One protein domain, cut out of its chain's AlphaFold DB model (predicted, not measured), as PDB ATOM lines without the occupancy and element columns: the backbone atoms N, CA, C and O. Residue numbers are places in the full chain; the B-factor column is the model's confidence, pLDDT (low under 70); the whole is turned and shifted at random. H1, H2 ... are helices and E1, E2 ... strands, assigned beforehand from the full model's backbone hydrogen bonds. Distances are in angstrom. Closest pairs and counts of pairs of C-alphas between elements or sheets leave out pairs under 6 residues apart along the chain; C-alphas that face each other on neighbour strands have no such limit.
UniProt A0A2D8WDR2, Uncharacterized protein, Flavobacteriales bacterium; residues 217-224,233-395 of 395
ATOM      1  N   PRO A 217       7.751 -22.819 -28.239       86.25
ATOM      2  CA  PRO A 217       8.494 -21.642 -27.814       86.25
ATOM      3  C   PRO A 217       9.592 -22.007 -26.809       86.25
ATOM      4  O   PRO A 217       9.497 -23.004 -26.093       86.25
ATOM      5  N   GLN A 218      10.632 -21.185 -26.742       88.19
ATOM      6  CA  GLN A 218      11.727 -21.335 -25.793       88.19
ATOM      7  C   GLN A 218      11.677 -20.203 -24.762       88.19
ATOM      8  O   GLN A 218      11.670 -19.022 -25.118       88.19
ATOM      9  N   SER A 219      11.654 -20.578 -23.482       87.12
ATOM     10  CA  SER A 219      11.596 -19.651 -22.350       87.12
ATOM     11  C   SER A 219      12.971 -19.466 -21.704       87.12
ATOM     12  O   SER A 219      13.668 -20.437 -21.406       87.12
ATOM     13  N   PHE A 220      13.348 -18.216 -21.443       84.38
ATOM     14  CA  PHE A 220      14.626 -17.844 -20.832       84.38
ATOM     15  C   PHE A 220      14.390 -16.914 -19.655       84.38
ATOM     16  O   PHE A 220      13.785 -15.854 -19.811       84.38
ATOM     17  N   GLU A 221      14.877 -17.303 -18.481       81.69
ATOM     18  CA  GLU A 221      14.858 -16.438 -17.307       81.69
ATOM     19  C   GLU A 221      15.766 -15.225 -17.531       81.69
ATOM     20  O   GLU A 221      16.871 -15.330 -18.068       81.69
ATOM     21  N   VAL A 222      15.288 -14.063 -17.101       79.44
ATOM     22  CA  VAL A 222      16.043 -12.820 -17.107       79.44
ATOM     23  C   VAL A 222      16.541 -12.564 -15.691       79.44
ATOM     24  O   VAL A 222      15.750 -12.490 -14.749       79.44
ATOM     25  N   ASN A 223      17.853 -12.392 -15.534       68.12
ATOM     26  CA  ASN A 223      18.438 -12.045 -14.243       68.12
ATOM     27  C   ASN A 223      17.953 -10.652 -13.812       68.12
ATOM     28  O   ASN A 223      18.288  -9.647 -14.442       68.12
ATOM     29  N   SER A 224      17.152 -10.590 -12.747       60.19
ATOM     30  CA  SER A 224      16.707  -9.334 -12.140       60.19
ATOM     31  C   SER A 224      17.680  -8.906 -11.045       60.19
ATOM     32  O   SER A 224      18.016  -9.695 -10.162       60.19
ATOM     33  N   LYS A 233      11.201 -13.034 -14.022       82.06
ATOM     34  CA  LYS A 233      10.782 -12.568 -15.348       82.06
ATOM     35  C   LYS A 233      11.449 -13.434 -16.405       82.06
ATOM     36  O   LYS A 233      12.610 -13.809 -16.258       82.06
ATOM     37  N   SER A 234      10.717 -13.757 -17.460       87.25
ATOM     38  CA  SER A 234      11.220 -14.578 -18.553       87.25
ATOM     39  C   SER A 234      10.851 -13.986 -19.902       87.25
ATOM     40  O   SER A 234       9.861 -13.267 -20.043       87.25
ATOM     41  N   ILE A 235      11.676 -14.289 -20.893       89.44
ATOM     42  CA  ILE A 235      11.381 -14.051 -22.299       89.44
ATOM     43  C   ILE A 235      10.929 -15.373 -22.890       89.44
ATOM     44  O   ILE A 235      11.621 -16.374 -22.730       89.44
ATOM     45  N   CYS A 236       9.798 -15.361 -23.587       91.19
ATOM     46  CA  CYS A 236       9.327 -16.506 -24.350       91.19
ATOM     47  C   CYS A 236       9.438 -16.201 -25.841       91.19
ATOM     48  O   CYS A 236       8.744 -15.311 -26.339       91.19
ATOM     49  N   LEU A 237      10.335 -16.895 -26.536       92.75
ATOM     50  CA  LEU A 237      10.608 -16.703 -27.959       92.75
ATOM     51  C   LEU A 237      10.045 -17.853 -28.778       92.75
ATOM     52  O   LEU A 237      10.316 -19.016 -28.495       92.75
ATOM     53  N   LEU A 238       9.298 -17.514 -29.822       92.62
ATOM     54  CA  LEU A 238       8.885 -18.458 -30.851       92.62
ATOM     55  C   LEU A 238       9.905 -18.514 -31.998       92.62
ATOM     56  O   LEU A 238      10.141 -19.581 -32.554       92.62
ATOM     57  N   THR A 239      10.495 -17.371 -32.351       94.44
ATOM     58  CA  THR A 239      11.580 -17.257 -33.334       94.44
ATOM     59  C   THR A 239      12.451 -16.039 -32.982       94.44
ATOM     60  O   THR A 239      11.908 -15.044 -32.479       94.44
ATOM     61  N   PRO A 240      13.782 -16.085 -33.164       94.44
ATOM     62  CA  PRO A 240      14.553 -17.165 -33.787       94.44
ATOM     63  C   PRO A 240      14.661 -18.426 -32.920       94.44
ATOM     64  O   PRO A 240      14.508 -18.368 -31.699       94.44
ATOM     65  N   THR A 241      14.920 -19.564 -33.561       90.38
ATOM     66  CA  THR A 241      15.149 -20.847 -32.894       90.38
ATOM     67  C   THR A 241      16.547 -20.848 -32.281       90.38
ATOM     68  O   THR A 241      17.549 -20.722 -32.982       90.38
ATOM     69  N   LEU A 242      16.622 -20.982 -30.959       89.25
ATOM     70  CA  LEU A 242      17.865 -20.820 -30.216       89.25
ATOM     71  C   LEU A 242      18.561 -22.149 -29.946       89.25
ATOM     72  O   LEU A 242      17.945 -23.135 -29.528       89.25
ATOM     73  N   VAL A 243      19.879 -22.116 -30.089       85.88
ATOM     74  CA  VAL A 243      20.816 -23.130 -29.623       85.88
ATOM     75  C   VAL A 243      21.608 -22.536 -28.461       85.88
ATOM     76  O   VAL A 243      21.991 -21.366 -28.469       85.88
ATOM     77  N   ARG A 244      21.828 -23.341 -27.423       80.06
ATOM     78  CA  ARG A 244      22.658 -22.963 -26.279       80.06
ATOM     79  C   ARG A 244      24.028 -23.614 -26.446       80.06
ATOM     80  O   ARG A 244      24.114 -24.839 -26.459       80.06
ATOM     81  N   GLY A 245      25.062 -22.793 -26.607       74.88
ATOM     82  CA  GLY A 245      26.450 -23.252 -26.656       74.88
ATOM     83  C   GLY A 245      26.985 -23.659 -25.279       74.88
ATOM     84  O   GLY A 245      26.316 -23.464 -24.262       74.88
ATOM     85  N   GLU A 246      28.211 -24.189 -25.249       69.06
ATOM     86  CA  GLU A 246      28.871 -24.691 -24.029       69.06
ATOM     87  C   GLU A 246      28.987 -23.619 -22.926       69.06
ATOM     88  O   GLU A 246      28.773 -23.916 -21.752       69.06
ATOM     89  N   ASP A 247      29.176 -22.349 -23.298       73.19
ATOM     90  CA  ASP A 247      29.313 -21.217 -22.366       73.19
ATOM     91  C   ASP A 247      27.976 -20.571 -21.950       73.19
ATOM     92  O   ASP A 247      27.933 -19.410 -21.538       73.19
ATOM     93  N   ASN A 248      26.842 -21.267 -22.112       74.69
ATOM     94  CA  ASN A 248      25.490 -20.698 -21.959       74.69
ATOM     95  C   ASN A 248      25.178 -19.515 -22.900       74.69
ATOM     96  O   ASN A 248      24.135 -18.868 -22.761       74.69
ATOM     97  N   ILE A 249      26.041 -19.251 -23.883       84.06
ATOM     98  CA  ILE A 249      25.808 -18.249 -24.919       84.06
ATOM     99  C   ILE A 249      24.649 -18.730 -25.790       84.06
ATOM    100  O   ILE A 249      24.661 -19.850 -26.307       84.06
ATOM    101  N   LEU A 250      23.638 -17.876 -25.934       91.62
ATOM    102  CA  LEU A 250      22.513 -18.128 -26.821       91.62
ATOM    103  C   LEU A 250      22.890 -17.686 -28.229       91.62
ATOM    104  O   LEU A 250      23.305 -16.543 -28.439       91.62
ATOM    105  N   SER A 251      22.713 -18.578 -29.189       92.81
ATOM    106  CA  SER A 251      22.882 -18.279 -30.601       92.81
ATOM    107  C   SER A 251      21.694 -18.780 -31.411       92.81
ATOM    108  O   SER A 251      20.966 -19.677 -30.992       92.81
ATOM    109  N   ALA A 252      21.492 -18.176 -32.574       94.31
ATOM    110  CA  ALA A 252      20.561 -18.630 -33.586       94.31
ATOM    111  C   ALA A 252      21.258 -18.617 -34.941       94.31
ATOM    112  O   ALA A 252      21.854 -17.608 -35.329       94.31
ATOM    113  N   GLU A 253      21.165 -19.729 -35.655       93.69
ATOM    114  CA  GLU A 253      21.578 -19.805 -37.050       93.69
ATOM    115  C   GLU A 253      20.461 -19.220 -37.922       93.69
ATOM    116  O   GLU A 253      19.309 -19.643 -37.827       93.69
ATOM    117  N   ILE A 254      20.785 -18.239 -38.762       94.88
ATOM    118  CA  ILE A 254      19.813 -17.561 -39.617       94.88
ATOM    119  C   ILE A 254      19.927 -18.070 -41.050       94.88
ATOM    120  O   ILE A 254      20.974 -17.955 -41.682       94.88
ATOM    121  N   LYS A 255      18.810 -18.588 -41.577       94.62
ATOM    122  CA  LYS A 255      18.717 -19.159 -42.933       94.62
ATOM    123  C   LYS A 255      17.877 -18.335 -43.902       94.62
ATOM    124  O   LYS A 255      17.753 -18.719 -45.060       94.62
ATOM    125  N   VAL A 256      17.299 -17.222 -43.458       96.19
ATOM    126  CA  VAL A 256      16.512 -16.288 -44.277       96.19
ATOM    127  C   VAL A 256      17.061 -14.881 -44.098       96.19
ATOM    128  O   VAL A 256      17.410 -14.492 -42.989       96.19
ATOM    129  N   ASP A 257      17.160 -14.129 -45.186       97.00
ATOM    130  CA  ASP A 257      17.793 -12.807 -45.213       97.00
ATOM    131  C   ASP A 257      17.031 -11.736 -44.405       97.00
ATOM    132  O   ASP A 257      17.617 -10.760 -43.945       97.00
ATOM    133  N   LYS A 258      15.726 -11.921 -44.188       97.50
ATOM    134  CA  LYS A 258      14.860 -11.017 -43.413       97.50
ATOM    135  C   LYS A 258      14.054 -11.791 -42.365       97.50
ATOM    136  O   LYS A 258      12.845 -11.965 -42.532       97.50
ATOM    137  N   PRO A 259      14.692 -12.295 -41.295       97.19
ATOM    138  CA  PRO A 259      14.025 -13.146 -40.319       97.19
ATOM    139  C   PRO A 259      12.988 -12.373 -39.501       97.19
ATOM    140  O   PRO A 259      13.158 -11.199 -39.175       97.19
ATOM    141  N   THR A 260      11.910 -13.045 -39.112       96.94
ATOM    142  CA  THR A 260      10.976 -12.510 -38.113       96.94
ATOM    143  C   THR A 260      11.489 -12.783 -36.705       96.94
ATOM    144  O   THR A 260      11.991 -13.865 -36.420       96.94
ATOM    145  N   ILE A 261      11.317 -11.819 -35.806       97.31
ATOM    146  CA  ILE A 261      11.549 -11.986 -34.370       97.31
ATOM    147  C   ILE A 261      10.184 -12.025 -33.702       97.31
ATOM    148  O   ILE A 261       9.397 -11.101 -33.872       97.31
ATOM    149  N   TYR A 262       9.875 -13.063 -32.933       95.62
ATOM    150  CA  TYR A 262       8.578 -13.152 -32.273       95.62
ATOM    151  C   TYR A 262       8.728 -13.623 -30.832       95.62
ATOM    152  O   TYR A 262       8.974 -14.800 -30.565       95.62
ATOM    153  N   SER A 263       8.524 -12.688 -29.899       93.94
ATOM    154  CA  SER A 263       8.279 -13.011 -28.498       93.94
ATOM    155  C   SER A 263       6.781 -13.106 -28.214       93.94
ATOM    156  O   SER A 263       6.015 -12.210 -28.567       93.94
ATOM    157  N   LEU A 264       6.368 -14.202 -27.574       91.69
ATOM    158  CA  LEU A 264       4.972 -14.429 -27.190       91.69
ATOM    159  C   LEU A 264       4.562 -13.623 -25.957       91.69
ATOM    160  O   LEU A 264       3.378 -13.379 -25.768       91.69
ATOM    161  N   LYS A 265       5.532 -13.183 -25.148       90.75
ATOM    162  CA  LYS A 265       5.302 -12.271 -24.024       90.75
ATOM    163  C   LYS A 265       5.740 -10.852 -24.399       90.75
ATOM    164  O   LYS A 265       6.694 -10.704 -25.166       90.75
ATOM    165  N   PRO A 266       5.088  -9.805 -23.867       92.12
ATOM    166  CA  PRO A 266       5.470  -8.433 -24.163       92.12
ATOM    167  C   PRO A 266       6.914  -8.108 -23.762       92.12
ATOM    168  O   PRO A 266       7.446  -8.604 -22.760       92.12
ATOM    169  N   LEU A 267       7.536  -7.215 -24.530       93.94
ATOM    170  CA  LEU A 267       8.885  -6.716 -24.277       93.94
ATOM    171  C   LEU A 267       8.862  -5.238 -23.884       93.94
ATOM    172  O   LEU A 267       8.056  -4.449 -24.378       93.94
ATOM    173  N   ASN A 268       9.809  -4.858 -23.029       94.06
ATOM    174  CA  ASN A 268      10.112  -3.467 -22.705       94.06
ATOM    175  C   ASN A 268      11.091  -2.839 -23.706       94.06
ATOM    176  O   ASN A 268      11.048  -1.633 -23.938       94.06
ATOM    177  N   GLU A 269      12.022  -3.623 -24.251       95.81
ATOM    178  CA  GLU A 269      12.998  -3.147 -25.232       95.81
ATOM    179  C   GLU A 269      13.486  -4.299 -26.115       95.81
ATOM    180  O   GLU A 269      13.676  -5.421 -25.639       95.81
ATOM    181  N   ILE A 270      13.742  -3.992 -27.383       97.56
ATOM    182  CA  ILE A 270      14.454  -4.838 -28.338       97.56
ATOM    183  C   ILE A 270      15.515  -3.997 -29.056       97.56
ATOM    184  O   ILE A 270      15.273  -2.844 -29.418       97.56
ATOM    185  N   LYS A 271      16.709  -4.563 -29.248       98.00
ATOM    186  CA  LYS A 271      17.826  -3.932 -29.967       98.00
ATOM    187  C   LYS A 271      18.449  -4.926 -30.940       98.00
ATOM    188  O   LYS A 271      18.705  -6.067 -30.560       98.00
ATOM    189  N   ILE A 272      18.772  -4.455 -32.143       98.44
ATOM    190  CA  ILE A 272      19.616  -5.169 -33.107       98.44
ATOM    191  C   ILE A 272      20.953  -4.438 -33.194       98.44
ATOM    192  O   ILE A 272      21.017  -3.229 -33.436       98.44
ATOM    193  N   ILE A 273      22.027  -5.179 -32.947       98.31
ATOM    194  CA  ILE A 273      23.377  -4.650 -32.764       98.31
ATOM    195  C   ILE A 273      24.311  -5.382 -33.733       98.31
ATOM    196  O   ILE A 273      24.241  -6.601 -33.836       98.31
ATOM    197  N   LYS A 274      25.198  -4.659 -34.423       96.62
ATOM    198  CA  LYS A 274      26.274  -5.241 -35.248       96.62
ATOM    199  C   LYS A 274      27.611  -4.722 -34.724       96.62
ATOM    200  O   LYS A 274      27.820  -3.507 -34.647       96.62
ATOM    201  N   GLY A 275      28.486  -5.629 -34.283       92.75
ATOM    202  CA  GLY A 275      29.661  -5.267 -33.484       92.75
ATOM    203  C   GLY A 275      29.251  -4.511 -32.213       92.75
ATOM    204  O   GLY A 275      28.469  -5.019 -31.414       92.75
ATOM    205  N   ASN A 276      29.716  -3.265 -32.063       92.31
ATOM    206  CA  ASN A 276      29.381  -2.397 -30.922       92.31
ATOM    207  C   ASN A 276      28.359  -1.293 -31.257       92.31
ATOM    208  O   ASN A 276      28.098  -0.423 -30.425       92.31
ATOM    209  N   LYS A 277      27.781  -1.296 -32.465       97.19
ATOM    210  CA  LYS A 277      26.830  -0.271 -32.910       97.19
ATOM    211  C   LYS A 277      25.402  -0.803 -32.862       97.19
ATOM    212  O   LYS A 277      25.095  -1.842 -33.441       97.19
ATOM    213  N   ILE A 278      24.515  -0.052 -32.215       98.06
ATOM    214  CA  ILE A 278      23.072  -0.302 -32.257       98.06
ATOM    215  C   ILE A 278      22.565   0.192 -33.611       98.06
ATOM    216  O   ILE A 278      22.655   1.384 -33.901       98.06
ATOM    217  N   LEU A 279      22.080  -0.726 -34.442       98.19
ATOM    218  CA  LEU A 279      21.544  -0.409 -35.767       98.19
ATOM    219  C   LEU A 279      20.051  -0.100 -35.707       98.19
ATOM    220  O   LEU A 279      19.575   0.765 -36.433       98.19
ATOM    221  N   TRP A 280      19.330  -0.776 -34.813       98.50
ATOM    222  CA  TRP A 280      17.905  -0.561 -34.604       98.50
ATOM    223  C   TRP A 280      17.515  -0.807 -33.145       98.50
ATOM    224  O   TRP A 280      18.123  -1.633 -32.455       98.50
ATOM    225  N   ARG A 281      16.509  -0.069 -32.668       97.44
ATOM    226  CA  ARG A 281      15.959  -0.172 -31.314       97.44
ATOM    227  C   ARG A 281      14.473   0.163 -31.330       97.44
ATOM    228  O   ARG A 281      14.084   1.176 -31.900       97.44
ATOM    229  N   GLU A 282      13.693  -0.606 -30.582       96.50
ATOM    230  CA  GLU A 282      12.344  -0.228 -30.170       96.50
ATOM    231  C   GLU A 282      12.215  -0.348 -28.648       96.50
ATOM    232  O   GLU A 282      12.752  -1.268 -28.024       96.50
ATOM    233  N   THR A 283      11.529   0.615 -28.034       95.38
ATOM    234  CA  THR A 283      11.299   0.669 -26.586       95.38
ATOM    235  C   THR A 283       9.808   0.844 -26.331       95.38
ATOM    236  O   THR A 283       9.166   1.695 -26.948       95.38
ATOM    237  N   ALA A 284       9.260   0.034 -25.426       93.50
ATOM    238  CA  ALA A 284       7.868   0.137 -25.029       93.50
ATOM    239  C   ALA A 284       7.616   1.451 -24.281       93.50
ATOM    240  O   ALA A 284       8.467   1.961 -23.551       93.50
ATOM    241  N   THR A 285       6.408   1.971 -24.435       89.69
ATOM    242  CA  THR A 285       5.892   3.114 -23.678       89.69
ATOM    243  C   THR A 285       4.667   2.675 -22.884       89.69
ATOM    244  O   THR A 285       4.133   1.587 -23.103       89.69
ATOM    245  N   SER A 286       4.180   3.524 -21.978       83.31
ATOM    246  CA  SER A 286       2.961   3.241 -21.209       83.31
ATOM    247  C   SER A 286       1.727   3.000 -22.089       83.31
ATOM    248  O   SER A 286       0.824   2.280 -21.674       83.31
ATOM    249  N   SER A 287       1.688   3.572 -23.298       84.38
ATOM    250  CA  SER A 287       0.583   3.428 -24.254       84.38
ATOM    251  C   SER A 287       0.844   2.415 -25.372       84.38
ATOM    252  O   SER A 287      -0.108   1.963 -26.007       84.38
ATOM    253  N   LYS A 288       2.103   2.040 -25.627       89.31
ATOM    254  CA  LYS A 288       2.484   1.105 -26.695       89.31
ATOM    255  C   LYS A 288       3.455   0.055 -26.166       89.31
ATOM    256  O   LYS A 288       4.635   0.344 -25.962       89.31
ATOM    257  N   LYS A 289       2.965  -1.173 -25.994       88.56
ATOM    258  CA  LYS A 289       3.795  -2.347 -25.698       88.56
ATOM    259  C   LYS A 289       4.423  -2.907 -26.976       88.56
ATOM    260  O   LYS A 289       3.857  -2.760 -28.057       88.56
ATOM    261  N   ILE A 290       5.560  -3.585 -26.838       93.38
ATOM    262  CA  ILE A 290       6.169  -4.356 -27.927       93.38
ATOM    263  C   ILE A 290       5.604  -5.773 -27.843       93.38
ATOM    264  O   ILE A 290       5.938  -6.518 -26.920       93.38
ATOM    265  N   VAL A 291       4.702  -6.111 -28.762       89.88
ATOM    266  CA  VAL A 291       3.959  -7.379 -28.781       89.88
ATOM    267  C   VAL A 291       3.885  -7.890 -30.212       89.88
ATOM    268  O   VAL A 291       3.711  -7.103 -31.141       89.88
ATOM    269  N   GLY A 292       3.935  -9.210 -30.372       89.44
ATOM    270  CA  GLY A 292       3.720  -9.843 -31.666       89.44
ATOM    271  C   GLY A 292       5.007 -10.053 -32.467       89.44
ATOM    272  O   GLY A 292       6.112  -9.846 -31.956       89.44
ATOM    273  N   PRO A 293       4.864 -10.516 -33.717       94.88
ATOM    274  CA  PRO A 293       5.982 -10.665 -34.632       94.88
ATOM    275  C   PRO A 293       6.528  -9.290 -35.033       94.88
ATOM    276  O   PRO A 293       5.777  -8.368 -35.349       94.88
ATOM    277  N   ILE A 294       7.848  -9.183 -35.061       96.50
ATOM    278  CA  ILE A 294       8.612  -8.024 -35.505       96.50
ATOM    279  C   ILE A 294       9.345  -8.458 -36.771       96.50
ATOM    280  O   ILE A 294      10.237  -9.309 -36.725       96.50
ATOM    281  N   ASN A 295       8.942  -7.897 -37.909       95.50
ATOM    282  CA  ASN A 295       9.638  -8.110 -39.173       95.50
ATOM    283  C   ASN A 295      11.031  -7.478 -39.111       95.50
ATOM    284  O   ASN A 295      11.214  -6.450 -38.456       95.50
ATOM    285  N   TRP A 296      12.002  -8.084 -39.798       97.06
ATOM    286  CA  TRP A 296      13.368  -7.570 -39.839       97.06
ATOM    287  C   TRP A 296      13.392  -6.100 -40.310       97.06
ATOM    288  O   TRP A 296      12.970  -5.827 -41.435       97.06
ATOM    289  N   PRO A 297      13.864  -5.148 -39.482       96.81
ATOM    290  CA  PRO A 297      13.739  -3.716 -39.765       96.81
ATOM    291  C   PRO A 297      14.968  -3.119 -40.470       96.81
ATOM    292  O   PRO A 297      15.049  -1.904 -40.636       96.81
ATOM    293  N   LEU A 298      15.953  -3.950 -40.814       97.19
ATOM    294  CA  LEU A 298      17.202  -3.551 -41.458       97.19
ATOM    295  C   LEU A 298      17.264  -4.095 -42.890       97.19
ATOM    296  O   LEU A 298      16.395  -4.854 -43.323       97.19
ATOM    297  N   ASP A 299      18.330  -3.734 -43.600       96.75
ATOM    298  CA  ASP A 299      18.683  -4.350 -44.877       96.75
ATOM    299  C   ASP A 299      18.830  -5.884 -44.744       96.75
ATOM    300  O   ASP A 299      19.085  -6.387 -43.636       96.75
ATOM    301  N   PRO A 300      18.642  -6.638 -45.850       97.50
ATOM    302  CA  PRO A 300      18.776  -8.090 -45.842       97.50
ATOM    303  C   PRO A 300      20.127  -8.539 -45.274       97.50
ATOM    304  O   PRO A 300      21.167  -7.951 -45.563       97.50
ATOM    305  N   ILE A 301      20.096  -9.599 -44.473       97.12
ATOM    306  CA  ILE A 301      21.276 -10.238 -43.898       97.12
ATOM    307  C   ILE A 301      22.080 -10.913 -45.013       97.12
ATOM    308  O   ILE A 301      21.540 -11.684 -45.809       97.12
ATOM    309  N   GLU A 302      23.386 -10.657 -45.035       95.81
ATOM    310  CA  GLU A 302      24.317 -11.289 -45.969       95.81
ATOM    311  C   GLU A 302      25.028 -12.503 -45.345       95.81
ATOM    312  O   GLU A 302      24.985 -12.741 -44.138       95.81
ATOM    313  N   ARG A 303      25.703 -13.307 -46.174       94.81
ATOM    314  CA  ARG A 303      26.489 -14.454 -45.688       94.81
ATOM    315  C   ARG A 303      27.621 -14.000 -44.774       94.81
ATOM    316  O   ARG A 303      28.318 -13.039 -45.087       94.81
ATOM    317  N   GLY A 304      27.826 -14.735 -43.684       93.62
ATOM    318  CA  GLY A 304      28.845 -14.425 -42.681       93.62
ATOM    319  C   GLY A 304      28.509 -13.244 -41.770       93.62
ATOM    320  O   GLY A 304      29.292 -12.926 -40.873       93.62
ATOM    321  N   ASP A 305      27.358 -12.592 -41.955       96.25
ATOM    322  CA  ASP A 305      26.944 -11.539 -41.045       96.25
ATOM    323  C   ASP A 305      26.676 -12.081 -39.639       96.25
ATOM    324  O   ASP A 305      26.089 -13.146 -39.430       96.25
ATOM    325  N   GLN A 306      27.070 -11.277 -38.654       96.81
ATOM    326  CA  GLN A 306      26.820 -11.540 -37.247       96.81
ATOM    327  C   GLN A 306      26.138 -10.340 -36.604       96.81
ATOM    328  O   GLN A 306      26.646  -9.214 -36.639       96.81
ATOM    329  N   PHE A 307      25.001 -10.600 -35.973       98.06
ATOM    330  CA  PHE A 307      24.258  -9.616 -35.201       98.06
ATOM    331  C   PHE A 307      24.073 -10.101 -33.771       98.06
ATOM    332  O   PHE A 307      24.114 -11.291 -33.471       98.06
ATOM    333  N   LYS A 308      23.808  -9.163 -32.874       97.88
ATOM    334  CA  LYS A 308      23.368  -9.438 -31.518       97.88
ATOM    335  C   LYS A 308      21.969  -8.873 -31.332       97.88
ATOM    336  O   LYS A 308      21.747  -7.670 -31.480       97.88
ATOM    337  N   LEU A 309      21.040  -9.758 -31.001       97.62
ATOM    338  CA  LEU A 309      19.682  -9.434 -30.606       97.62
ATOM    339  C   LEU A 309      19.631  -9.328 -29.081       97.62
ATOM    340  O   LEU A 309      19.942 -10.282 -28.372       97.62
ATOM    341  N   SER A 310      19.263  -8.155 -28.575       96.50
ATOM    342  CA  SER A 310      19.137  -7.897 -27.140       96.50
ATOM    343  C   SER A 310      17.680  -7.608 -26.806       96.50
ATOM    344  O   SER A 310      17.078  -6.713 -27.398       96.50
ATOM    345  N   LEU A 311      17.120  -8.383 -25.881       95.81
ATOM    346  CA  LEU A 311      15.703  -8.369 -25.529       95.81
ATOM    347  C   LEU A 311      15.537  -8.140 -24.032       95.81
ATOM    348  O   LEU A 311      16.188  -8.799 -23.222       95.81
ATOM    349  N   ARG A 312      14.619  -7.250 -23.658       93.81
ATOM    350  CA  ARG A 312      14.259  -6.990 -22.263       93.81
ATOM    351  C   ARG A 312      12.786  -7.300 -22.044       93.81
ATOM    352  O   ARG A 312      11.931  -6.657 -22.650       93.81
ATOM    353  N   ALA A 313      12.504  -8.260 -21.165       92.25
ATOM    354  CA  ALA A 313      11.140  -8.648 -20.814       92.25
ATOM    355  C   ALA A 313      10.351  -7.483 -20.191       92.25
ATOM    356  O   ALA A 313      10.927  -6.590 -19.555       92.25
ATOM    357  N   GLU A 314       9.026  -7.508 -20.334       89.12
ATOM    358  CA  GLU A 314       8.149  -6.618 -19.577       89.12
ATOM    359  C   GLU A 314       8.389  -6.760 -18.061       89.12
ATOM    360  O   GLU A 314       8.584  -7.849 -17.519       89.12
ATOM    361  N   GLY A 315       8.435  -5.621 -17.369       85.31
ATOM    362  CA  GLY A 315       8.727  -5.550 -15.935       85.31
ATOM    363  C   GLY A 315      10.187  -5.814 -15.535       85.31
ATOM    364  O   GLY A 315      10.514  -5.643 -14.364       85.31
ATOM    365  N   ALA A 316      11.079  -6.186 -16.461       86.50
ATOM    366  CA  ALA A 316      12.500  -6.356 -16.157       86.50
ATOM    367  C   ALA A 316      13.229  -5.005 -16.022       86.50
ATOM    368  O   ALA A 316      13.019  -4.071 -16.813       86.50
ATOM    369  N   SER A 317      14.119  -4.917 -15.029       83.88
ATOM    370  CA  SER A 317      14.956  -3.743 -14.763       83.88
ATOM    371  C   SER A 317      15.955  -3.454 -15.893       83.88
ATOM    372  O   SER A 317      16.226  -4.305 -16.736       83.88
ATOM    373  N   LEU A 318      16.502  -2.236 -15.946       83.69
ATOM    374  CA  LEU A 318      17.555  -1.897 -16.915       83.69
ATOM    375  C   LEU A 318      18.801  -2.769 -16.674       83.69
ATOM    376  O   LEU A 318      19.154  -3.008 -15.522       83.69
ATOM    377  N   GLY A 319      19.447  -3.248 -17.743       80.62
ATOM    378  CA  GLY A 319      20.582  -4.181 -17.654       80.62
ATOM    379  C   GLY A 319      20.186  -5.655 -17.488       80.62
ATOM    380  O   GLY A 319      21.045  -6.534 -17.477       80.62
ATOM    381  N   SER A 320      18.888  -5.941 -17.358       87.62
ATOM    382  CA  SER A 320      18.332  -7.293 -17.352       87.62
ATOM    383  C   SER A 320      17.895  -7.672 -18.769       87.62
ATOM    384  O   SER A 320      16.701  -7.687 -19.071       87.62
ATOM    385  N   GLU A 321      18.852  -7.927 -19.664       90.50
ATOM    386  CA  GLU A 321      18.572  -8.350 -21.042       90.50
ATOM    387  C   GLU A 321      19.011  -9.789 -21.333       90.50
ATOM    388  O   GLU A 321      20.070 -10.248 -20.901       90.50
ATOM    389  N   VAL A 322      18.228 -10.477 -22.163       92.25
ATOM    390  CA  VAL A 322      18.668 -11.690 -22.857       92.25
ATOM    391  C   VAL A 322      19.378 -11.265 -24.130       92.25
ATOM    392  O   VAL A 322      18.877 -10.440 -24.893       92.25
ATOM    393  N   ASN A 323      20.556 -11.831 -24.351       93.81
ATOM    394  CA  ASN A 323      21.390 -11.532 -25.499       93.81
ATOM    395  C   ASN A 323      21.562 -12.791 -26.345       93.81
ATOM    396  O   ASN A 323      21.969 -13.825 -25.821       93.81
ATOM    397  N   ILE A 324      21.261 -12.679 -27.633       95.56
ATOM    398  CA  ILE A 324      21.286 -13.775 -28.598       95.56
ATOM    399  C   ILE A 324      22.185 -13.366 -29.758       95.56
ATOM    400  O   ILE A 324      21.993 -12.300 -30.343       95.56
ATOM    401  N   ASN A 325      23.142 -14.214 -30.112       95.94
ATOM    402  CA  ASN A 325      23.960 -14.027 -31.303       95.94
ATOM    403  C   ASN A 325      23.226 -14.606 -32.517       95.94
ATOM    404  O   ASN A 325      22.987 -15.808 -32.576       95.94
ATOM    405  N   LEU A 326      22.867 -13.765 -33.478       97.00
ATOM    406  CA  LEU A 326      22.321 -14.185 -34.764       97.00
ATOM    407  C   LEU A 326      23.486 -14.362 -35.737       97.00
ATOM    408  O   LEU A 326      24.264 -13.426 -35.932       97.00
ATOM    409  N   ILE A 327      23.616 -15.552 -36.313       95.12
ATOM    410  CA  ILE A 327      24.764 -15.937 -37.134       95.12
ATOM    411  C   ILE A 327      24.251 -16.414 -38.489       95.12
ATOM    412  O   ILE A 327      23.499 -17.385 -38.556       95.12
ATOM    413  N   ALA A 328      24.661 -15.738 -39.556       95.25
ATOM    414  CA  ALA A 328      24.474 -16.211 -40.919       95.25
ATOM    415  C   ALA A 328      25.687 -17.045 -41.346       95.25
ATOM    416  O   ALA A 328      26.829 -16.614 -41.173       95.25
ATOM    417  N   ASP A 329      25.451 -18.229 -41.912       91.06
ATOM    418  CA  ASP A 329      26.534 -19.094 -42.383       91.06
ATOM    419  C   ASP A 329      27.353 -18.398 -43.493       91.06
ATOM    420  O   ASP A 329      26.824 -17.680 -44.347       91.06
ATOM    421  N   GLU A 330      28.676 -18.570 -43.467       91.19
ATOM    422  CA  GLU A 330      29.584 -17.953 -44.444       91.19
ATOM    423  C   GLU A 330      29.520 -18.633 -45.823       91.19
ATOM    424  O   GLU A 330      29.803 -18.021 -46.858       91.19
ATOM    425  N   LYS A 331      29.167 -19.919 -45.853       88.44
ATOM    426  CA  LYS A 331      29.202 -20.788 -47.032       88.44
ATOM    427  C   LYS A 331      27.813 -20.968 -47.629       88.44
ATOM    428  O   LYS A 331      27.678 -20.887 -48.853       88.44
ATOM    429  N   GLU A 332      26.797 -21.186 -46.802       87.94
ATOM    430  CA  GLU A 332      25.427 -21.432 -47.252       87.94
ATOM    431  C   GLU A 332      24.718 -20.143 -47.682       87.94
ATOM    432  O   GLU A 332      24.835 -19.092 -47.059       87.94
ATOM    433  N   LYS A 333      23.973 -20.206 -48.792       89.56
ATOM    434  CA  LYS A 333      23.159 -19.075 -49.252       89.56
ATOM    435  C   LYS A 333      21.895 -18.984 -48.394       89.56
ATOM    436  O   LYS A 333      21.179 -19.974 -48.265       89.56
ATOM    437  N   LEU A 334      21.588 -17.786 -47.894       93.75
ATOM    438  CA  LEU A 334      20.324 -17.518 -47.218       93.75
ATOM    439  C   LEU A 334      19.162 -17.553 -48.218       93.75
ATOM    440  O   LEU A 334      19.296 -17.194 -49.393       93.75
ATOM    441  N   ASN A 335      18.001 -17.972 -47.731       92.38
ATOM    442  CA  ASN A 335      16.736 -17.834 -48.428       92.38
ATOM    443  C   ASN A 335      16.426 -16.343 -48.616       92.38
ATOM    444  O   ASN A 335      16.285 -15.618 -47.634       92.38
ATOM    445  N   ASP A 336      16.304 -15.913 -49.869       94.94
ATOM    446  CA  ASP A 336      15.878 -14.558 -50.226       94.94
ATOM    447  C   ASP A 336      14.358 -14.455 -50.053       94.94
ATOM    448  O   ASP A 336      13.582 -15.089 -50.787       94.94
ATOM    449  N   LEU A 337      13.922 -13.704 -49.040       95.38
ATOM    450  CA  LEU A 337      12.509 -13.586 -48.710       95.38
ATOM    451  C   LEU A 337      11.715 -12.932 -49.846       95.38
ATOM    452  O   LEU A 337      10.599 -13.371 -50.130       95.38
ATOM    453  N   ASP A 338      12.258 -11.913 -50.513       94.44
ATOM    454  CA  ASP A 338      11.549 -11.216 -51.589       94.44
ATOM    455  C   ASP A 338      11.451 -12.081 -52.854       94.44
ATOM    456  O   ASP A 338      10.400 -12.105 -53.505       94.44
ATOM    457  N   GLU A 339      12.485 -12.864 -53.170       93.56
ATOM    458  CA  GLU A 339      12.446 -13.862 -54.243       93.56
ATOM    459  C   GLU A 339      11.388 -14.938 -53.953       93.56
ATOM    460  O   GLU A 339      10.599 -15.298 -54.831       93.56
ATOM    461  N   ILE A 340      11.320 -15.445 -52.716       91.19
ATOM    462  CA  ILE A 340      10.297 -16.426 -52.337       91.19
ATOM    463  C   ILE A 340       8.907 -15.806 -52.449       91.19
ATOM    464  O   ILE A 340       8.032 -16.382 -53.093       91.19
ATOM    465  N   VAL A 341       8.692 -14.635 -51.851       93.25
ATOM    466  CA  VAL A 341       7.379 -13.988 -51.822       93.25
ATOM    467  C   VAL A 341       6.899 -13.617 -53.226       93.25
ATOM    468  O   VAL A 341       5.738 -13.864 -53.553       93.25
ATOM    469  N   SER A 342       7.778 -13.102 -54.087       91.19
ATOM    470  CA  SER A 342       7.427 -12.780 -55.477       91.19
ATOM    471  C   SER A 342       6.968 -14.010 -56.265       91.19
ATOM    472  O   SER A 342       5.983 -13.930 -56.998       91.19
ATOM    473  N   LYS A 343       7.596 -15.178 -56.057       89.19
ATOM    474  CA  LYS A 343       7.165 -16.453 -56.663       89.19
ATOM    475  C   LYS A 343       5.816 -16.947 -56.140       89.19
ATOM    476  O   LYS A 343       5.116 -17.663 -56.855       89.19
ATOM    477  N   LEU A 344       5.461 -16.624 -54.895       86.06
ATOM    478  CA  LEU A 344       4.183 -17.034 -54.305       86.06
ATOM    479  C   LEU A 344       3.003 -16.194 -54.818       86.06
ATOM    480  O   LEU A 344       1.893 -16.729 -54.921       86.06
ATOM    481  N   GLY A 345       3.235 -14.918 -55.145       90.06
ATOM    482  CA  GLY A 345       2.189 -13.977 -55.564       90.06
ATOM    483  C   GLY A 345       1.058 -13.892 -54.533       90.06
ATOM    484  O   GLY A 345       1.298 -14.013 -53.337       90.06
ATOM    485  N   ASP A 346      -0.191 -13.774 -54.985       86.56
ATOM    486  CA  ASP A 346      -1.367 -13.690 -54.096       86.56
ATOM    487  C   ASP A 346      -2.039 -15.049 -53.820       86.56
ATOM    488  O   ASP A 346      -3.101 -15.137 -53.192       86.56
ATOM    489  N   SER A 347      -1.439 -16.149 -54.290       84.12
ATOM    490  CA  SER A 347      -2.050 -17.476 -54.199       84.12
ATOM    491  C   SER A 347      -2.027 -18.014 -52.769       84.12
ATOM    492  O   SER A 347      -1.027 -18.559 -52.296       84.12
ATOM    493  N   LYS A 348      -3.176 -17.939 -52.083       83.31
ATOM    494  CA  LYS A 348      -3.369 -18.461 -50.717       83.31
ATOM    495  C   LYS A 348      -2.846 -19.892 -50.564       83.31
ATOM    496  O   LYS A 348      -2.123 -20.185 -49.613       83.31
ATOM    497  N   SER A 349      -3.157 -20.771 -51.517       74.56
ATOM    498  CA  SER A 349      -2.709 -22.166 -51.488       74.56
ATOM    499  C   SER A 349      -1.194 -22.304 -51.628       74.56
ATOM    500  O   SER A 349      -0.601 -23.150 -50.960       74.56
ATOM    501  N   SER A 350      -0.554 -21.484 -52.471       75.75
ATOM    502  CA  SER A 350       0.906 -21.498 -52.631       75.75
ATOM    503  C   SER A 350       1.595 -21.045 -51.348       75.75
ATOM    504  O   SER A 350       2.529 -21.707 -50.898       75.75
ATOM    505  N   TRP A 351       1.084 -19.991 -50.705       86.06
ATOM    506  CA  TRP A 351       1.557 -19.541 -49.396       86.06
ATOM    507  C   TRP A 351       1.424 -20.632 -48.332       86.06
ATOM    508  O   TRP A 351       2.415 -20.979 -47.695       86.06
ATOM    509  N   ILE A 352       0.248 -21.248 -48.186       81.38
ATOM    510  CA  ILE A 352       0.019 -22.322 -47.202       81.38
ATOM    511  C   ILE A 352       0.949 -23.520 -47.450       81.38
ATOM    512  O   ILE A 352       1.508 -24.076 -46.499       81.38
ATOM    513  N   LYS A 353       1.144 -23.923 -48.714       77.31
ATOM    514  CA  LYS A 353       2.072 -25.005 -49.092       77.31
ATOM    515  C   LYS A 353       3.522 -24.637 -48.757       77.31
ATOM    516  O   LYS A 353       4.234 -25.465 -48.189       77.31
ATOM    517  N   SER A 354       3.943 -23.409 -49.067       81.88
ATOM    518  CA  SER A 354       5.302 -22.921 -48.809       81.88
ATOM    519  C   SER A 354       5.600 -22.800 -47.315       81.88
ATOM    520  O   SER A 354       6.619 -23.314 -46.858       81.88
ATOM    521  N   ILE A 355       4.684 -22.225 -46.531       85.94
ATOM    522  CA  ILE A 355       4.808 -22.131 -45.071       85.94
ATOM    523  C   ILE A 355       4.920 -23.538 -44.472       85.94
ATOM    524  O   ILE A 355       5.862 -23.821 -43.741       85.94
ATOM    525  N   ASN A 356       4.023 -24.459 -44.839       80.12
ATOM    526  CA  ASN A 356       4.068 -25.845 -44.360       80.12
ATOM    527  C   ASN A 356       5.379 -26.563 -44.679       80.12
ATOM    528  O   ASN A 356       5.886 -27.322 -43.853       80.12
ATOM    529  N   LYS A 357       5.891 -26.381 -45.899       81.12
ATOM    530  CA  LYS A 357       7.160 -26.972 -46.322       81.12
ATOM    531  C   LYS A 357       8.302 -26.419 -45.475       81.12
ATOM    532  O   LYS A 357       9.076 -27.206 -44.941       81.12
ATOM    533  N   ASN A 358       8.378 -25.096 -45.340       86.12
ATOM    534  CA  ASN A 358       9.465 -24.448 -44.622       86.12
ATOM    535  C   ASN A 358       9.411 -24.754 -43.127       86.12
ATOM    536  O   ASN A 358      10.423 -25.181 -42.610       86.12
ATOM    537  N   ILE A 359       8.249 -24.747 -42.463       84.12
ATOM    538  CA  ILE A 359       8.138 -25.127 -41.037       84.12
ATOM    539  C   ILE A 359       8.773 -26.496 -40.726       84.12
ATOM    540  O   ILE A 359       9.301 -26.699 -39.635       84.12
ATOM    541  N   LYS A 360       8.730 -27.443 -41.673       78.00
ATOM    542  CA  LYS A 360       9.319 -28.783 -41.515       78.00
ATOM    543  C   LYS A 360      10.827 -28.838 -41.766       78.00
ATOM    544  O   LYS A 360      11.465 -29.761 -41.276       78.00
ATOM    545  N   ILE A 361      11.354 -27.926 -42.577       80.00
ATOM    546  CA  ILE A 361      12.768 -27.884 -42.978       80.00
ATOM    547  C   ILE A 361      13.526 -26.906 -42.078       80.00
ATOM    548  O   ILE A 361      14.512 -27.276 -41.455       80.00
ATOM    549  N   ASP A 362      13.026 -25.677 -42.007       85.12
ATOM    550  CA  ASP A 362      13.544 -24.561 -41.233       85.12
ATOM    551  C   ASP A 362      12.380 -23.737 -40.652       85.12
ATOM    552  O   ASP A 362      11.658 -23.015 -41.355       85.12
ATOM    553  N   LYS A 363      12.174 -23.882 -39.341       88.75
ATOM    554  CA  LYS A 363      11.030 -23.300 -38.625       88.75
ATOM    555  C   LYS A 363      10.990 -21.779 -38.750       88.75
ATOM    556  O   LYS A 363       9.910 -21.226 -38.968       88.75
ATOM    557  N   ASP A 364      12.146 -21.127 -38.672       92.31
ATOM    558  CA  ASP A 364      12.268 -19.669 -38.695       92.31
ATOM    559  C   ASP A 364      11.889 -19.088 -40.064       92.31
ATOM    560  O   ASP A 364      11.116 -18.129 -40.132       92.31
ATOM    561  N   THR A 365      12.302 -19.720 -41.169       93.31
ATOM    562  CA  THR A 365      11.841 -19.357 -42.522       93.31
ATOM    563  C   THR A 365      10.328 -19.545 -42.653       93.31
ATOM    564  O   THR A 365       9.624 -18.688 -43.193       93.31
ATOM    565  N   GLY A 366       9.791 -20.654 -42.134       93.69
ATOM    566  CA  GLY A 366       8.354 -20.926 -42.157       93.69
ATOM    567  C   GLY A 366       7.532 -19.870 -41.413       93.69
ATOM    568  O   GLY A 366       6.527 -19.384 -41.937       93.69
ATOM    569  N   LEU A 367       7.977 -19.482 -40.218       95.06
ATOM    570  CA  LEU A 367       7.352 -18.430 -39.415       95.06
ATOM    571  C   LEU A 367       7.505 -17.049 -40.057       95.06
ATOM    572  O   LEU A 367       6.545 -16.281 -40.073       95.06
ATOM    573  N   THR A 368       8.657 -16.771 -40.665       96.81
ATOM    574  CA  THR A 368       8.895 -15.529 -41.411       96.81
ATOM    575  C   THR A 368       7.908 -15.373 -42.567       96.81
ATOM    576  O   THR A 368       7.291 -14.322 -42.731       96.81
ATOM    577  N   LEU A 369       7.657 -16.443 -43.328       95.75
ATOM    578  CA  LEU A 369       6.626 -16.430 -44.369       95.75
ATOM    579  C   LEU A 369       5.219 -16.273 -43.784       95.75
ATOM    580  O   LEU A 369       4.414 -15.513 -44.312       95.75
ATOM    581  N   LEU A 370       4.903 -16.964 -42.686       95.12
ATOM    582  CA  LEU A 370       3.587 -16.855 -42.057       95.12
ATOM    583  C   LEU A 370       3.273 -15.410 -41.639       95.12
ATOM    584  O   LEU A 370       2.149 -14.943 -41.853       95.12
ATOM    585  N   PHE A 371       4.243 -14.712 -41.047       95.50
ATOM    586  CA  PHE A 371       4.073 -13.360 -40.511       95.50
ATOM    587  C   PHE A 371       4.439 -12.232 -41.478       95.50
ATOM    588  O   PHE A 371       4.209 -11.073 -41.145       95.50
ATOM    589  N   SER A 372       4.877 -12.560 -42.696       95.12
ATOM    590  CA  SER A 372       5.119 -11.582 -43.757       95.12
ATOM    591  C   SER A 372       3.912 -10.666 -43.989       95.12
ATOM    592  O   SER A 372       2.767 -11.118 -44.071       95.12
ATOM    593  N   GLU A 373       4.176  -9.372 -44.172       92.69
ATOM    594  CA  GLU A 373       3.157  -8.363 -44.506       92.69
ATOM    595  C   GLU A 373       2.509  -8.615 -45.869       92.69
ATOM    596  O   GLU A 373       1.359  -8.246 -46.092       92.69
ATOM    597  N   LYS A 374       3.236  -9.291 -46.766       94.44
ATOM    598  CA  LYS A 374       2.767  -9.669 -48.102       94.44
ATOM    599  C   LYS A 374       1.915 -10.949 -48.088       94.44
ATOM    600  O   LYS A 374       1.376 -11.322 -49.126       94.44
ATOM    601  N   ALA A 375       1.779 -11.636 -46.947       92.69
ATOM    602  CA  ALA A 375       0.975 -12.852 -46.859       92.69
ATOM    603  C   ALA A 375      -0.516 -12.551 -47.120       92.69
ATOM    604  O   ALA A 375      -1.085 -11.648 -46.493       92.69
ATOM    605  N   PRO A 376      -1.203 -13.317 -47.988       89.00
ATOM    606  CA  PRO A 376      -2.572 -13.020 -48.377       89.00
ATOM    607  C   PRO A 376      -3.536 -13.216 -47.208       89.00
ATOM    608  O   PRO A 376      -3.386 -14.110 -46.370       89.00
ATOM    609  N   LYS A 377      -4.609 -12.421 -47.182       88.12
ATOM    610  CA  LYS A 377      -5.685 -12.593 -46.199       88.12
ATOM    611  C   LYS A 377      -6.384 -13.937 -46.429       88.12
ATOM    612  O   LYS A 377      -7.070 -14.146 -47.431       88.12
ATOM    613  N   SER A 378      -6.212 -14.853 -45.483       85.44
ATOM    614  CA  SER A 378      -6.806 -16.191 -45.494       85.44
ATOM    615  C   SER A 378      -7.313 -16.537 -44.100       85.44
ATOM    616  O   SER A 378      -6.601 -16.313 -43.119       85.44
ATOM    617  N   LYS A 379      -8.517 -17.118 -44.017       81.31
ATOM    618  CA  LYS A 379      -9.085 -17.613 -42.753       81.31
ATOM    619  C   LYS A 379      -8.160 -18.645 -42.100       81.31
ATOM    620  O   LYS A 379      -7.966 -18.606 -40.890       81.31
ATOM    621  N   GLU A 380      -7.537 -19.517 -42.896       77.44
ATOM    622  CA  GLU A 380      -6.603 -20.529 -42.392       77.44
ATOM    623  C   GLU A 380      -5.351 -19.883 -41.787       77.44
ATOM    624  O   GLU A 380      -4.999 -20.180 -40.649       77.44
ATOM    625  N   LEU A 381      -4.722 -18.940 -42.502       84.94
ATOM    626  CA  LEU A 381      -3.541 -18.229 -41.997       84.94
ATOM    627  C   LEU A 381      -3.871 -17.400 -40.748       84.94
ATOM    628  O   LEU A 381      -3.068 -17.337 -39.827       84.94
ATOM    629  N   GLN A 382      -5.055 -16.787 -40.683       87.88
ATOM    630  CA  GLN A 382      -5.495 -16.042 -39.500       87.88
ATOM    631  C   GLN A 382      -5.720 -16.956 -38.295       87.88
ATOM    632  O   GLN A 382      -5.203 -16.671 -37.219       87.88
ATOM    633  N   LYS A 383      -6.430 -18.076 -38.480       83.88
ATOM    634  CA  LYS A 383      -6.634 -19.084 -37.430       83.88
ATOM    635  C   LYS A 383      -5.301 -19.570 -36.869       83.88
ATOM    636  O   LYS A 383      -5.134 -19.686 -35.661       83.88
ATOM    637  N   VAL A 384      -4.343 -19.793 -37.761       85.81
ATOM    638  CA  VAL A 384      -2.987 -20.198 -37.420       85.81
ATOM    639  C   VAL A 384      -2.252 -19.149 -36.583       85.81
ATOM    640  O   VAL A 384      -1.670 -19.489 -35.554       85.81
ATOM    641  N   LYS A 385      -2.283 -17.882 -37.010       91.00
ATOM    642  CA  LYS A 385      -1.654 -16.769 -36.285       91.00
ATOM    643  C   LYS A 385      -2.244 -16.620 -34.882       91.00
ATOM    644  O   LYS A 385      -1.489 -16.478 -33.930       91.00
ATOM    645  N   LEU A 386      -3.569 -16.721 -34.766       87.88
ATOM    646  CA  LEU A 386      -4.286 -16.648 -33.490       87.88
ATOM    647  C   LEU A 386      -3.916 -17.791 -32.538       87.88
ATOM    648  O   LEU A 386      -3.790 -17.577 -31.337       87.88
ATOM    649  N   ASP A 387      -3.738 -19.007 -33.055       84.88
ATOM    650  CA  ASP A 387      -3.353 -20.149 -32.223       84.88
ATOM    651  C   ASP A 387      -1.896 -20.067 -31.743       84.88
ATOM    652  O   ASP A 387      -1.587 -20.506 -30.636       84.88
ATOM    653  N   LEU A 388      -1.008 -19.481 -32.553       86.94
ATOM    654  CA  LEU A 388       0.383 -19.224 -32.175       86.94
ATOM    655  C   LEU A 388       0.535 -18.089 -31.167       86.94
ATOM    656  O   LEU A 388       1.469 -18.129 -30.376       86.94
ATOM    657  N   SER A 389      -0.359 -17.100 -31.181       84.81
ATOM    658  CA  SER A 389      -0.288 -15.950 -30.275       84.81
ATOM    659  C   SER A 389      -0.745 -16.243 -28.845       84.81
ATOM    660  O   SER A 389      -0.741 -15.335 -28.020       84.81
ATOM    661  N   LYS A 390      -1.187 -17.469 -28.544       81.38
ATOM    662  CA  LYS A 390      -1.625 -17.833 -27.195       81.38
ATOM    663  C   LYS A 390      -0.421 -17.938 -26.254       81.38
ATOM    664  O   LYS A 390       0.552 -18.629 -26.554       81.38
ATOM    665  N   GLU A 391      -0.501 -17.233 -25.128       64.94
ATOM    666  CA  GLU A 391       0.584 -17.132 -24.140       64.94
ATOM    667  C   GLU A 391       0.811 -18.432 -23.347       64.94
ATOM    668  O   GLU A 391       1.921 -18.658 -22.863       64.94
ATOM    669  N   ASP A 392      -0.198 -19.309 -23.273       72.25
ATOM    670  CA  ASP A 392      -0.150 -20.619 -22.599       72.25
ATOM    671  C   ASP A 392       0.914 -21.566 -23.182       72.25
ATOM    672  O   ASP A 392       1.367 -22.493 -22.518       72.25
ATOM    673  N   ARG A 393       1.394 -21.301 -24.401       71.56
ATOM    674  CA  ARG A 393       2.484 -22.053 -25.046       71.56
ATOM    675  C   ARG A 393       3.859 -21.854 -24.389       71.56
ATOM    676  O   ARG A 393       4.822 -22.485 -24.825       71.56
ATOM    677  N   CYS A 394       3.973 -20.959 -23.411       72.81
ATOM    678  CA  CYS A 394       5.215 -20.615 -22.714       72.81
ATOM    679  C   CYS A 394       5.285 -21.126 -21.266       72.81
ATOM    680  O   CYS A 394       6.266 -20.800 -20.583       72.81
ATOM    681  N   GLU A 395       4.241 -21.822 -20.801       60.66
ATOM    682  CA  GLU A 395       4.066 -22.303 -19.421       60.66
ATOM    683  C   GLU A 395       4.458 -23.770 -19.226       60.66
ATOM    684  O   GLU A 395       4.252 -24.587 -20.156       60.66
TER     685      GLU A 395
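This is residues 217 to 224 and 233 to 395 of the 395 residues of an uncharacterized protein of Flavobacteriales bacterium (UniProt A0A2D8WDR2). One twisted sheet of eight strands turns sharply within strand E4, at residue 264: E2 pairs with E4 near that bend and has E1 along its other edge, E6 pairs with residues 261 to 267 of E4, and E5 and E7 pair with the later part of E4 on opposite sides, with E8 next to E7 and E3 next to E8. Helices H1 to H4 gather at one end of the longest axis, where H3 packs on the sheet and H2 packs on H3; the short H5 sits beside the bend of E4. The printed part has 171 residues, with eight named strands followed by five named helices, class mixed. The sheet is branched and mixed, with E3 and E8 parallel and its other neighbour pairs antiparallel. The whole is compact, with a radius of gyration of the C-alphas of 16.0 A and spans of 46 by 37 by 29 A.

E4, residues 261 to 274, measures 16.2 A and bends by 157 degrees at residue 264. The other strands are E1, residues 218 to 221, from C-alpha 218 at (11.727, -21.335, -25.793); E2, 234 to 239; E3, 250 to 254; E5, 277 to 283, 16.8 A; E6, 290 to 294; E7, 306 to 313, 22.9 A; and E8, 322 to 328, 19.5 A. The helices are H1, 337 to 344; H2, 348 to 361, 20.2 A; H3, 363 to 371; H4, 379 to 388; and H5, 391 to 394, ending with C-alpha 394 at (5.215, -20.615, -22.714).

E2 and E7 lie on one side of E4, E5 and E6 on the other side. Pairs within hydrogen-bond range include N 262 and O 239 for E4 and E2, 2.9 A; N 271 and O 310 for E4 and E7, 2.9 A; N 272 and O 280 for the hairpin E4 and E5, 2.9 A; N 294 and O 261 for E6 and E4, 2.7 A; N 309 and O 324 for the hairpin E7 and E8, 2.8 A; N 252 and O 325 for E3 and E8, 2.8 A; and N 220 and O 235 for E1 and E2, 2.8 A. H3 is on the sheet at a height of 8.6 A, across the strands at 82 degrees to E2 on the local plane. H2 and H3, a helical hairpin, touch at the C-alphas of Ile 359 and Gly 366, 4.4 A apart, at a shallow tilt of 23 degrees, opposite ways. H4 only just touches H3, with 3 pairs of C-alphas within 8 A, the closest those of Leu 370 and Leu 381, 7.3 A apart; its residues 385 to 388 only graze the sheet. H1 is close to H2 but not clearly touching, the closest C-alphas being those of Leu 344 and Ser 350, 5.8 A apart. H5 is on the sheet at a height of 8.4 A. In H1, H3 and H4 every O i to N i+4 pair is within hydrogen-bond range, in H2 9 of 10; H5 is too short for such a pair.

The C-alphas of Ser 224 and Ser 347, the two farthest apart, are 46.8 A apart. Residues 225 to 232 are not printed, and C-alphas 224 and 233 are 7.5 A apart across the cut. Of the links printed whole, E6 to E7 is long. Mean pLDDT of the printed part is 89.4; residues 223, 224, 246, 391 and 395 are under 70.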